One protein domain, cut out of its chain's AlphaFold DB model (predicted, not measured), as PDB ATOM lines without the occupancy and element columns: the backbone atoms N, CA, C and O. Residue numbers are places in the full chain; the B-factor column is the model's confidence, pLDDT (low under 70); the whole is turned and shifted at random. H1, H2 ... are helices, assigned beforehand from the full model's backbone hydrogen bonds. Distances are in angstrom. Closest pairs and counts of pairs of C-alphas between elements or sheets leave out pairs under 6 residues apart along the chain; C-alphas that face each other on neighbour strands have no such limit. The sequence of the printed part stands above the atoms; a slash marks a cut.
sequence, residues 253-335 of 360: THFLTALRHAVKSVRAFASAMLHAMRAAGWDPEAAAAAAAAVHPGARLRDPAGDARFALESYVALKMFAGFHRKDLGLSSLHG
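Overview. This is residues 253 to 335 of the 360 residues of the protein "Hypothetical protein" of Miscanthus lutarioriparius (UniProt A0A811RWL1). What shape does the printed part have? One long helix, H1, is crossed along its later half by a shorter helix, H3, and a third helix, H2, packs on H3 near the end of H1, while the early residues 253 to 261 of H1 stick out and a little helix, H4, sits away from the other three. What is it made of? The 83 printed residues hold four named helices in the order H1, H2, H3, H4 and no named strand, and the class is all helix. How closely is it gathered? It is only just loose, close to compact, with a radius of gyration of the C-alphas of 14.6 A and spans of 38 by 32 by 28 A.

Arrangement. What meets the first helix? H1, residues 253 to 279, and H3, residues 307 to 319, touch at a steep tilt of 54 degrees and run opposite ways. H1 touches H3 with residues 266 to 274 alone, and the closest C-alphas of the two helices, those of Ala 270 and Glu 312, are 5.3 A apart. How does the next helix join them? H2, residues 284 to 292, and H1 only just touch, and only at the corner by their link, with 3 pairs of C-alphas within 8 A, the closest being those of Arg 278 and Pro 284 at 6.7 A. H2 and H3 touch at a steep tilt of 47 degrees and run the same way, with the C-alphas of Ala 288 and Ala 307 the closest at 4.6 A. What of the last helix and the backbones? H4, residues 331 to 335, is apart from H1, H2 and H3. Every O i to N i+4 pair is within hydrogen-bond range in H1, H2 and H3, but 0 of 1 in H4, where O i to N i+3 gives 0 of 2.

Along the chain. Where does the first helix run? H1 goes from C-alpha 253 at (342.377, 326.983, 409.270) to C-alpha 279 at (365.535, 330.363, 378.069), 39.0 A. How long are the others? H2 measures 12.0 A from first to last C-alpha, H3 18.2 A and H4 7.1 A, and H4 ends with C-alpha 335 at (366.901, 304.170, 399.181).

Size, cuts and confidence. How large is it, and is it unbroken? The two C-alphas farthest apart, those of Thr 253 and Gly 281, are 42.2 A apart, and the printed part has no cut. Which links are long? Those from H2 to H3, with 14 residues, and from H3 to H4, with 11, are long, while the one from H1 to H2 is tight. Where is confidence low? The mean pLDDT of the printed part is 79.7, and 19 residues are under 70, among them residues 294 to 301 and 332 to 335.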
ATOM      1  N   THR A 253     341.811 325.710 409.748       87.12
ATOM      2  CA  THR A 253     342.377 326.983 409.270       87.12
ATOM      3  C   THR A 253     343.882 326.894 409.017       87.12
ATOM      4  O   THR A 253     344.361 327.434 408.020       87.12
ATOM      5  N   HIS A 254     344.627 326.139 409.834       85.69
ATOM      6  CA  HIS A 254     346.059 325.898 409.624       85.69
ATOM      7  C   HIS A 254     346.303 325.069 408.362       85.69
ATOM      8  O   HIS A 254     347.154 325.420 407.544       85.69
ATOM      9  N   PHE A 255     345.484 324.034 408.149       84.81
ATOM     10  CA  PHE A 255     345.513 323.244 406.919       84.81
ATOM     11  C   PHE A 255     345.201 324.099 405.684       84.81
ATOM     12  O   PHE A 255     345.939 324.051 404.703       84.81
ATOM     13  N   LEU A 256     344.156 324.933 405.730       88.38
ATOM     14  CA  LEU A 256     343.807 325.829 404.622       88.38
ATOM     15  C   LEU A 256     344.918 326.845 404.323       88.38
ATOM     16  O   LEU A 256     345.169 327.141 403.154       88.38
ATOM     17  N   THR A 257     345.601 327.366 405.345       86.12
ATOM     18  CA  THR A 257     346.749 328.272 405.180       86.12
ATOM     19  C   THR A 257     347.921 327.568 404.498       86.12
ATOM     20  O   THR A 257     348.422 328.066 403.485       86.12
ATOM     21  N   ALA A 258     348.296 326.376 404.972       84.75
ATOM     22  CA  ALA A 258     349.348 325.564 404.363       84.75
ATOM     23  C   ALA A 258     348.999 325.157 402.919       84.75
ATOM     24  O   ALA A 258     349.828 325.293 402.022       84.75
ATOM     25  N   LEU A 259     347.753 324.745 402.663       87.19
ATOM     26  CA  LEU A 259     347.271 324.366 401.333       87.19
ATOM     27  C   LEU A 259     347.311 325.548 400.359       87.19
ATOM     28  O   LEU A 259     347.808 325.416 399.242       87.19
ATOM     29  N   ARG A 260     346.831 326.728 400.773       88.38
ATOM     30  CA  ARG A 260     346.889 327.947 399.949       88.38
ATOM     31  C   ARG A 260     348.326 328.327 399.614       88.38
ATOM     32  O   ARG A 260     348.590 328.720 398.478       88.38
ATOM     33  N   HIS A 261     349.241 328.218 400.575       86.94
ATOM     34  CA  HIS A 261     350.656 328.471 400.328       86.94
ATOM     35  C   HIS A 261     351.246 327.430 399.369       86.94
ATOM     36  O   HIS A 261     351.852 327.811 398.373       86.94
ATOM     37  N   ALA A 262     350.993 326.138 399.588       87.75
ATOM     38  CA  ALA A 262     351.477 325.065 398.723       87.75
ATOM     39  C   ALA A 262     351.003 325.231 397.270       87.75
ATOM     40  O   ALA A 262     351.813 325.152 396.349       87.75
ATOM     41  N   VAL A 263     349.724 325.559 397.049       89.50
ATOM     42  CA  VAL A 263     349.189 325.845 395.706       89.50
ATOM     43  C   VAL A 263     349.896 327.047 395.072       89.50
ATOM     44  O   VAL A 263     350.272 326.989 393.902       89.50
ATOM     45  N   LYS A 264     350.122 328.134 395.824       89.12
ATOM     46  CA  LYS A 264     350.877 329.299 395.326       89.12
ATOM     47  C   LYS A 264     352.317 328.927 394.957       89.12
ATOM     48  O   LYS A 264     352.778 329.329 393.892       89.12
ATOM     49  N   SER A 265     352.999 328.144 395.791       87.69
ATOM     50  CA  SER A 265     354.375 327.695 395.553       87.69
ATOM     51  C   SER A 265     354.485 326.790 394.327       87.69
ATOM     52  O   SER A 265     355.364 327.018 393.501       87.69
ATOM     53  N   VAL A 266     353.572 325.828 394.155       91.00
ATOM     54  CA  VAL A 266     353.521 324.951 392.971       91.00
ATOM     55  C   VAL A 266     353.360 325.773 391.692       91.00
ATOM     56  O   VAL A 266     354.118 325.588 390.741       91.00
ATOM     57  N   ARG A 267     352.427 326.733 391.681       91.12
ATOM     58  CA  ARG A 267     352.192 327.622 390.528       91.12
ATOM     59  C   ARG A 267     353.405 328.485 390.199       91.12
ATOM     60  O   ARG A 267     353.770 328.623 389.031       91.12
ATOM     61  N   ALA A 268     354.027 329.069 391.222       89.62
ATOM     62  CA  ALA A 268     355.224 329.887 391.058       89.62
ATOM     63  C   ALA A 268     356.399 329.056 390.520       89.62
ATOM     64  O   ALA A 268     357.062 329.475 389.573       89.62
ATOM     65  N   PHE A 269     356.609 327.856 391.064       90.38
ATOM     66  CA  PHE A 269     357.661 326.942 390.629       90.38
ATOM     67  C   PHE A 269     357.453 326.458 389.190       90.38
ATOM     68  O   PHE A 269     358.380 326.533 388.389       90.38
ATOM     69  N   ALA A 270     356.239 326.039 388.824       90.00
ATOM     70  CA  ALA A 270     355.921 325.640 387.452       90.00
ATOM     71  C   ALA A 270     356.115 326.797 386.456       90.00
ATOM     72  O   ALA A 270     356.644 326.597 385.364       90.00
ATOM     73  N   SER A 271     355.762 328.026 386.847       89.19
ATOM     74  CA  SER A 271     355.990 329.220 386.023       89.19
ATOM     75  C   SER A 271     357.483 329.509 385.832       89.19
ATOM     76  O   SER A 271     357.911 329.772 384.707       89.19
ATOM     77  N   ALA A 272     358.281 329.418 386.902       89.94
ATOM     78  CA  ALA A 272     359.733 329.584 386.845       89.94
ATOM     79  C   ALA A 272     360.397 328.494 385.989       89.94
ATOM     80  O   ALA A 272     361.249 328.800 385.157       89.94
ATOM     81  N   MET A 273     359.952 327.242 386.128       87.75
ATOM     82  CA  MET A 273     360.395 326.121 385.299       87.75
ATOM     83  C   MET A 273     360.102 326.381 383.821       87.75
ATOM     84  O   MET A 273     361.003 326.276 382.998       87.75
ATOM     85  N   LEU A 274     358.885 326.815 383.484       86.88
ATOM     86  CA  LEU A 274     358.507 327.155 382.112       86.88
ATOM     87  C   LEU A 274     359.371 328.290 381.530       86.88
ATOM     88  O   LEU A 274     359.742 328.245 380.359       86.88
ATOM     89  N   HIS A 275     359.721 329.300 382.333       89.19
ATOM     90  CA  HIS A 275     360.614 330.382 381.898       89.19
ATOM     91  C   HIS A 275     362.043 329.881 381.663       89.19
ATOM     92  O   HIS A 275     362.641 330.211 380.641       89.19
ATOM     93  N   ALA A 276     362.568 329.049 382.565       88.56
ATOM     94  CA  ALA A 276     363.890 328.448 382.421       88.56
ATOM     95  C   ALA A 276     363.972 327.522 381.195       88.56
ATOM     96  O   ALA A 276     364.949 327.574 380.454       88.56
ATOM     97  N   MET A 277     362.926 326.730 380.937       85.88
ATOM     98  CA  MET A 277     362.827 325.876 379.750       85.88
ATOM     99  C   MET A 277     362.874 326.698 378.458       85.88
ATOM    100  O   MET A 277     363.658 326.382 377.567       85.88
ATOM    101  N   ARG A 278     362.120 327.804 378.388       86.50
ATOM    102  CA  ARG A 278     362.159 328.730 377.242       86.50
ATOM    103  C   ARG A 278     363.541 329.352 377.048       86.50
ATOM    104  O   ARG A 278     364.034 329.390 375.927       86.50
ATOM    105  N   ALA A 279     364.185 329.800 378.128       88.31
ATOM    106  CA  ALA A 279     365.535 330.363 378.069       88.31
ATOM    107  C   ALA A 279     366.586 329.337 377.605       88.31
ATOM    108  O   ALA A 279     367.546 329.699 376.934       88.31
ATOM    109  N   ALA A 280     366.386 328.056 377.928       89.19
ATOM    110  CA  ALA A 280     367.237 326.950 377.499       89.19
ATOM    111  C   ALA A 280     366.916 326.427 376.082       89.19
ATOM    112  O   ALA A 280     367.518 325.443 375.655       89.19
ATOM    113  N   GLY A 281     365.963 327.035 375.364       85.31
ATOM    114  CA  GLY A 281     365.556 326.603 374.023       85.31
ATOM    115  C   GLY A 281     364.764 325.290 373.989       85.31
ATOM    116  O   GLY A 281     364.680 324.661 372.939       85.31
ATOM    117  N   TRP A 282     364.202 324.851 375.120       81.38
ATOM    118  CA  TRP A 282     363.312 323.689 375.158       81.38
ATOM    119  C   TRP A 282     361.947 324.067 374.601       81.38
ATOM    120  O   TRP A 282     361.438 325.141 374.920       81.38
ATOM    121  N   ASP A 283     361.331 323.161 373.838       79.12
ATOM    122  CA  ASP A 283     359.962 323.340 373.364       79.12
ATOM    123  C   ASP A 283     358.965 323.169 374.533       79.12
ATOM    124  O   ASP A 283     358.790 322.054 375.049       79.12
ATOM    125  N   PRO A 284     358.320 324.259 374.994       70.75
ATOM    126  CA  PRO A 284     357.352 324.184 376.076       70.75
ATOM    127  C   PRO A 284     356.088 323.408 375.680       70.75
ATOM    128  O   PRO A 284     355.427 322.875 376.571       70.75
ATOM    129  N   GLU A 285     355.760 323.307 374.389       70.19
ATOM    130  CA  GLU A 285     354.580 322.590 373.892       70.19
ATOM    131  C   GLU A 285     354.785 321.076 373.953       70.19
ATOM    132  O   GLU A 285     353.949 320.357 374.505       70.19
ATOM    133  N   ALA A 286     355.937 320.577 373.493       73.12
ATOM    134  CA  ALA A 286     356.305 319.171 373.654       73.12
ATOM    135  C   ALA A 286     356.373 318.753 375.134       73.12
ATOM    136  O   ALA A 286     355.902 317.674 375.510       73.12
ATOM    137  N   ALA A 287     356.911 319.616 376.000       70.00
ATOM    138  CA  ALA A 287     356.952 319.360 377.438       70.00
ATOM    139  C   ALA A 287     355.555 319.344 378.078       70.00
ATOM    140  O   ALA A 287     355.276 318.506 378.938       70.00
ATOM    141  N   ALA A 288     354.666 320.236 377.640       68.62
ATOM    142  CA  ALA A 288     353.275 320.261 378.063       68.62
ATOM    143  C   ALA A 288     352.505 319.019 377.623       68.62
ATOM    144  O   ALA A 288     351.774 318.444 378.425       68.62
ATOM    145  N   ALA A 289     352.701 318.572 376.382       70.19
ATOM    146  CA  ALA A 289     352.106 317.346 375.869       70.19
ATOM    147  C   ALA A 289     352.581 316.119 376.667       70.19
ATOM    148  O   ALA A 289     351.768 315.279 377.053       70.19
ATOM    149  N   ALA A 290     353.875 316.050 377.002       69.75
ATOM    150  CA  ALA A 290     354.430 314.991 377.844       69.75
ATOM    151  C   ALA A 290     353.893 315.035 379.288       69.75
ATOM    152  O   ALA A 290     353.589 313.995 379.871       69.75
ATOM    153  N   ALA A 291     353.734 316.230 379.863       69.38
ATOM    154  CA  ALA A 291     353.129 316.410 381.181       69.38
ATOM    155  C   ALA A 291     351.631 316.045 381.184       69.38
ATOM    156  O   ALA A 291     351.158 315.381 382.106       69.38
ATOM    157  N   ALA A 292     350.889 316.413 380.135       69.31
ATOM    158  CA  ALA A 292     349.480 316.070 379.962       69.31
ATOM    159  C   ALA A 292     349.265 314.570 379.717       69.31
ATOM    160  O   ALA A 292     348.261 314.024 380.167       69.31
ATOM    161  N   ALA A 293     350.230 313.873 379.105       70.81
ATOM    162  CA  ALA A 293     350.194 312.418 378.938       70.81
ATOM    163  C   ALA A 293     350.172 311.650 380.276       70.81
ATOM    164  O   ALA A 293     349.752 310.496 380.320       70.81
ATOM    165  N   VAL A 294     350.567 312.290 381.385       68.06
ATOM    166  CA  VAL A 294     350.441 311.734 382.744       68.06
ATOM    167  C   VAL A 294     348.979 311.715 383.225       68.06
ATOM    168  O   VAL A 294     348.644 310.976 384.150       68.06
ATOM    169  N   HIS A 295     348.089 312.478 382.583       68.44
ATOM    170  CA  HIS A 295     346.664 312.569 382.898       68.44
ATOM    171  C   HIS A 295     345.809 311.959 381.772       68.44
ATOM    172  O   HIS A 295     345.376 312.683 380.870       68.44
ATOM    173  N   PRO A 296     345.513 310.643 381.811       61.47
ATOM    174  CA  PRO A 296     344.657 310.001 380.817       61.47
ATOM    175  C   PRO A 296     343.239 310.594 380.889       61.47
ATOM    176  O   PRO A 296     342.462 310.264 381.779       61.47
ATOM    177  N   GLY A 297     342.923 311.521 379.979       61.94
ATOM    178  CA  GLY A 297     341.619 312.191 379.882       61.94
ATOM    179  C   GLY A 297     341.658 313.724 379.872       61.94
ATOM    180  O   GLY A 297     340.664 314.342 379.494       61.94
ATOM    181  N   ALA A 298     342.784 314.355 380.220       63.75
ATOM    182  CA  ALA A 298     342.924 315.809 380.133       63.75
ATOM    183  C   ALA A 298     343.257 316.230 378.692       63.75
ATOM    184  O   ALA A 298     344.328 315.913 378.177       63.75
ATOM    185  N   ARG A 299     342.340 316.937 378.022       65.00
ATOM    186  CA  ARG A 299     342.595 317.537 376.703       65.00
ATOM    187  C   ARG A 299     343.017 318.991 376.890       65.00
ATOM    188  O   ARG A 299     342.218 319.787 377.380       65.00
ATOM    189  N   LEU A 300     344.246 319.326 376.501       66.56
ATOM    190  CA  LEU A 300     344.672 320.721 376.352       66.56
ATOM    191  C   LEU A 300     343.919 321.308 375.151       66.56
ATOM    192  O   LEU A 300     343.845 320.665 374.101       66.56
ATOM    193  N   ARG A 301     343.296 322.474 375.324       68.75
ATOM    194  CA  ARG A 301     342.488 323.121 374.279       68.75
ATOM    195  C   ARG A 301     343.367 323.999 373.392       68.75
ATOM    196  O   ARG A 301     343.125 324.068 372.192       68.75
ATOM    197  N   ASP A 302     344.386 324.604 373.990       73.75
ATOM    198  CA  ASP A 302     345.469 325.325 373.332       73.75
ATOM    199  C   ASP A 302     346.813 324.818 373.891       73.75
ATOM    200  O   ASP A 302     347.186 325.182 375.005       73.75
ATOM    201  N   PRO A 303     347.559 323.967 373.166       66.06
ATOM    202  CA  PRO A 303     348.826 323.409 373.646       66.06
ATOM    203  C   PRO A 303     349.879 324.463 374.033       66.06
ATOM    204  O   PRO A 303     350.639 324.240 374.978       66.06
ATOM    205  N   ALA A 304     349.896 325.613 373.352       64.75
ATOM    206  CA  ALA A 304     350.853 326.694 373.583       64.75
ATOM    207  C   ALA A 304     350.497 327.525 374.828       64.75
ATOM    208  O   ALA A 304     351.366 327.858 375.644       64.75
ATOM    209  N   GLY A 305     349.208 327.832 374.998       69.25
ATOM    210  CA  GLY A 305     348.674 328.571 376.145       69.25
ATOM    211  C   GLY A 305     348.529 327.728 377.418       69.25
ATOM    212  O   GLY A 305     348.804 328.209 378.521       69.25
ATOM    213  N   ASP A 306     348.169 326.450 377.278       75.12
ATOM    214  CA  ASP A 306     347.832 325.562 378.397       75.12
ATOM    215  C   ASP A 306     349.050 324.839 378.996       75.12
ATOM    216  O   ASP A 306     348.939 324.166 380.028       75.12
ATOM    217  N   ALA A 307     350.236 325.011 378.402       76.69
ATOM    218  CA  ALA A 307     351.481 324.382 378.841       76.69
ATOM    219  C   ALA A 307     351.787 324.590 380.326       76.69
ATOM    220  O   ALA A 307     352.240 323.685 381.035       76.69
ATOM    221  N   ARG A 308     351.467 325.784 380.824       81.31
ATOM    222  CA  ARG A 308     351.604 326.128 382.234       81.31
ATOM    223  C   ARG A 308     350.750 325.227 383.130       81.31
ATOM    224  O   ARG A 308     351.243 324.773 384.157       81.31
ATOM    225  N   PHE A 309     349.499 324.957 382.763       83.12
ATOM    226  CA  PHE A 309     348.590 324.146 383.577       83.12
ATOM    227  C   PHE A 309     348.992 322.668 383.580       83.12
ATOM    228  O   PHE A 309     348.925 322.018 384.624       83.12
ATOM    229  N   ALA A 310     349.478 322.156 382.446       83.75
ATOM    230  CA  ALA A 310     350.030 320.805 382.361       83.75
ATOM    231  C   ALA A 310     351.244 320.634 383.293       83.75
ATOM    232  O   ALA A 310     351.315 319.673 384.061       83.75
ATOM    233  N   LEU A 311     352.163 321.608 383.289       84.25
ATOM    234  CA  LEU A 311     353.323 321.626 384.183       84.25
ATOM    235  C   LEU A 311     352.925 321.789 385.654       84.25
ATOM    236  O   LEU A 311     353.456 321.078 386.502       84.25
ATOM    237  N   GLU A 312     351.974 322.675 385.973       89.50
ATOM    238  CA  GLU A 312     351.438 322.831 387.333       89.50
ATOM    239  C   GLU A 312     350.875 321.505 387.870       89.50
ATOM    240  O   GLU A 312     351.204 321.103 388.988       89.50
ATOM    241  N   SER A 313     350.078 320.802 387.060       86.75
ATOM    242  CA  SER A 313     349.486 319.510 387.420       86.75
ATOM    243  C   SER A 313     350.546 318.424 387.620       86.75
ATOM    244  O   SER A 313     350.534 317.711 388.626       86.75
ATOM    245  N   TYR A 314     351.522 318.342 386.711       86.19
ATOM    246  CA  TYR A 314     352.635 317.402 386.822       86.19
ATOM    247  C   TYR A 314     353.481 317.648 388.080       86.19
ATOM    248  O   TYR A 314     353.778 316.711 388.825       86.19
ATOM    249  N   VAL A 315     353.839 318.906 388.352       89.06
ATOM    250  CA  VAL A 315     354.583 319.298 389.557       89.06
ATOM    251  C   VAL A 315     353.796 318.930 390.811       89.06
ATOM    252  O   VAL A 315     354.366 318.314 391.709       89.06
ATOM    253  N   ALA A 316     352.500 319.250 390.871       89.00
ATOM    254  CA  ALA A 316     351.655 318.889 392.005       89.00
ATOM    255  C   ALA A 316     351.650 317.370 392.231       89.00
ATOM    256  O   ALA A 316     351.892 316.910 393.347       89.00
ATOM    257  N   LEU A 317     351.460 316.580 391.171       87.38
ATOM    258  CA  LEU A 317     351.454 315.121 391.256       87.38
ATOM    259  C   LEU A 317     352.779 314.572 391.800       87.38
ATOM    260  O   LEU A 317     352.776 313.642 392.605       87.38
ATOM    261  N   LYS A 318     353.913 315.141 391.376       86.12
ATOM    262  CA  LYS A 318     355.240 314.728 391.851       86.12
ATOM    263  C   LYS A 318     355.518 315.173 393.283       86.12
ATOM    264  O   LYS A 318     356.042 314.371 394.049       86.12
ATOM    265  N   MET A 319     355.161 316.401 393.651       84.69
ATOM    266  CA  MET A 319     355.367 316.923 395.007       84.69
ATOM    267  C   MET A 319     354.510 316.196 396.043       84.69
ATOM    268  O   MET A 319     354.983 315.937 397.145       84.69
ATOM    269  N   PHE A 320     353.273 315.839 395.688       85.31
ATOM    270  CA  PHE A 320     352.341 315.138 396.576       85.31
ATOM    271  C   PHE A 320     352.352 313.611 396.397       85.31
ATOM    272  O   PHE A 320     351.524 312.899 396.975       85.31
ATOM    273  N   ALA A 321     353.290 313.072 395.614       85.44
ATOM    274  CA  ALA A 321     353.432 311.634 395.443       85.44
ATOM    275  C   ALA A 321     353.731 310.967 396.794       85.44
ATOM    276  O   ALA A 321     354.687 311.313 397.476       85.44
ATOM    277  N   GLY A 322     352.915 309.982 397.178       82.69
ATOM    278  CA  GLY A 322     353.104 309.254 398.438       82.69
ATOM    279  C   GLY A 322     352.469 309.899 399.672       82.69
ATOM    280  O   GLY A 322     352.514 309.280 400.730       82.69
ATOM    281  N   PHE A 323     351.787 311.047 399.554       84.12
ATOM    282  CA  PHE A 323     351.059 311.674 400.677       84.12
ATOM    283  C   PHE A 323     349.917 310.806 401.234       84.12
ATOM    284  O   PHE A 323     349.489 310.995 402.367       84.12
ATOM    285  N   HIS A 324     349.438 309.826 400.465       82.50
ATOM    286  CA  HIS A 324     348.465 308.824 400.913       82.50
ATOM    287  C   HIS A 324     349.071 307.766 401.859       82.50
ATOM    288  O   HIS A 324     348.345 306.927 402.390       82.50
ATOM    289  N   ARG A 325     350.396 307.760 402.047       83.75
ATOM    290  CA  ARG A 325     351.119 306.809 402.898       83.75
ATOM    291  C   ARG A 325     351.482 307.466 404.228       83.75
ATOM    292  O   ARG A 325     351.723 308.667 404.291       83.75
ATOM    293  N   LYS A 326     351.578 306.664 405.295       80.94
ATOM    294  CA  LYS A 326     351.912 307.147 406.652       80.94
ATOM    295  C   LYS A 326     353.286 307.818 406.744       80.94
ATOM    296  O   LYS A 326     353.480 308.693 407.574       80.94
ATOM    297  N   ASP A 327     354.223 307.404 405.901       82.56
ATOM    298  CA  ASP A 327     355.572 307.961 405.802       82.56
ATOM    299  C   ASP A 327     355.670 309.117 404.792       82.56
ATOM    300  O   ASP A 327     356.772 309.571 404.493       82.56
ATOM    301  N   LEU A 328     354.539 309.550 404.217       79.62
ATOM    302  CA  LEU A 328     354.449 310.590 403.187       79.62
ATOM    303  C   LEU A 328     355.345 310.325 401.958       79.62
ATOM    304  O   LEU A 328     355.674 311.241 401.212       79.62
ATOM    305  N   GLY A 329     355.772 309.073 401.745       75.06
ATOM    306  CA  GLY A 329     356.721 308.698 400.696       75.06
ATOM    307  C   GLY A 329     358.204 308.981 401.000       75.06
ATOM    308  O   GLY A 329     359.049 308.688 400.148       75.06
ATOM    309  N   LEU A 330     358.558 309.477 402.194       77.06
ATOM    310  CA  LEU A 330     359.935 309.845 402.575       77.06
ATOM    311  C   LEU A 330     360.897 308.646 402.661       77.06
ATOM    312  O   LEU A 330     362.107 308.799 402.460       77.06
ATOM    313  N   SER A 331     360.381 307.435 402.890       76.88
ATOM    314  CA  SER A 331     361.200 306.214 402.937       76.88
ATOM    315  C   SER A 331     361.809 305.864 401.571       76.88
ATOM    316  O   SER A 331     362.881 305.267 401.494       76.88
ATOM    317  N   SER A 332     361.160 306.268 400.471       67.62
ATOM    318  CA  SER A 332     361.634 305.999 399.104       67.62
ATOM    319  C   SER A 332     362.843 306.855 398.691       67.62
ATOM    320  O   SER A 332     363.629 306.444 397.836       67.62
ATOM    321  N   LEU A 333     363.032 308.018 399.328       62.22
ATOM    322  CA  LEU A 333     364.158 308.923 399.076       62.22
ATOM    323  C   LEU A 333     365.464 308.401 399.695       62.22
ATOM    324  O   LEU A 333     366.516 308.478 399.061       62.22
ATOM    325  N   HIS A 334     365.392 307.782 400.879       60.16
ATOM    326  CA  HIS A 334     366.554 307.201 401.566       60.16
ATOM    327  C   HIS A 334     367.186 306.028 400.789       60.16
ATOM    328  O   HIS A 334     368.405 305.862 400.799       60.16
ATOM    329  N   GLY A 335     366.393 305.256 400.035       53.34
ATOM    330  CA  GLY A 335     366.901 304.170 399.181       53.34
ATOM    331  C   GLY A 335     367.615 304.636 397.900       53.34
ATOM    332  O   GLY A 335     368.459 303.913 397.358       53.34
TER     333      GLY A 335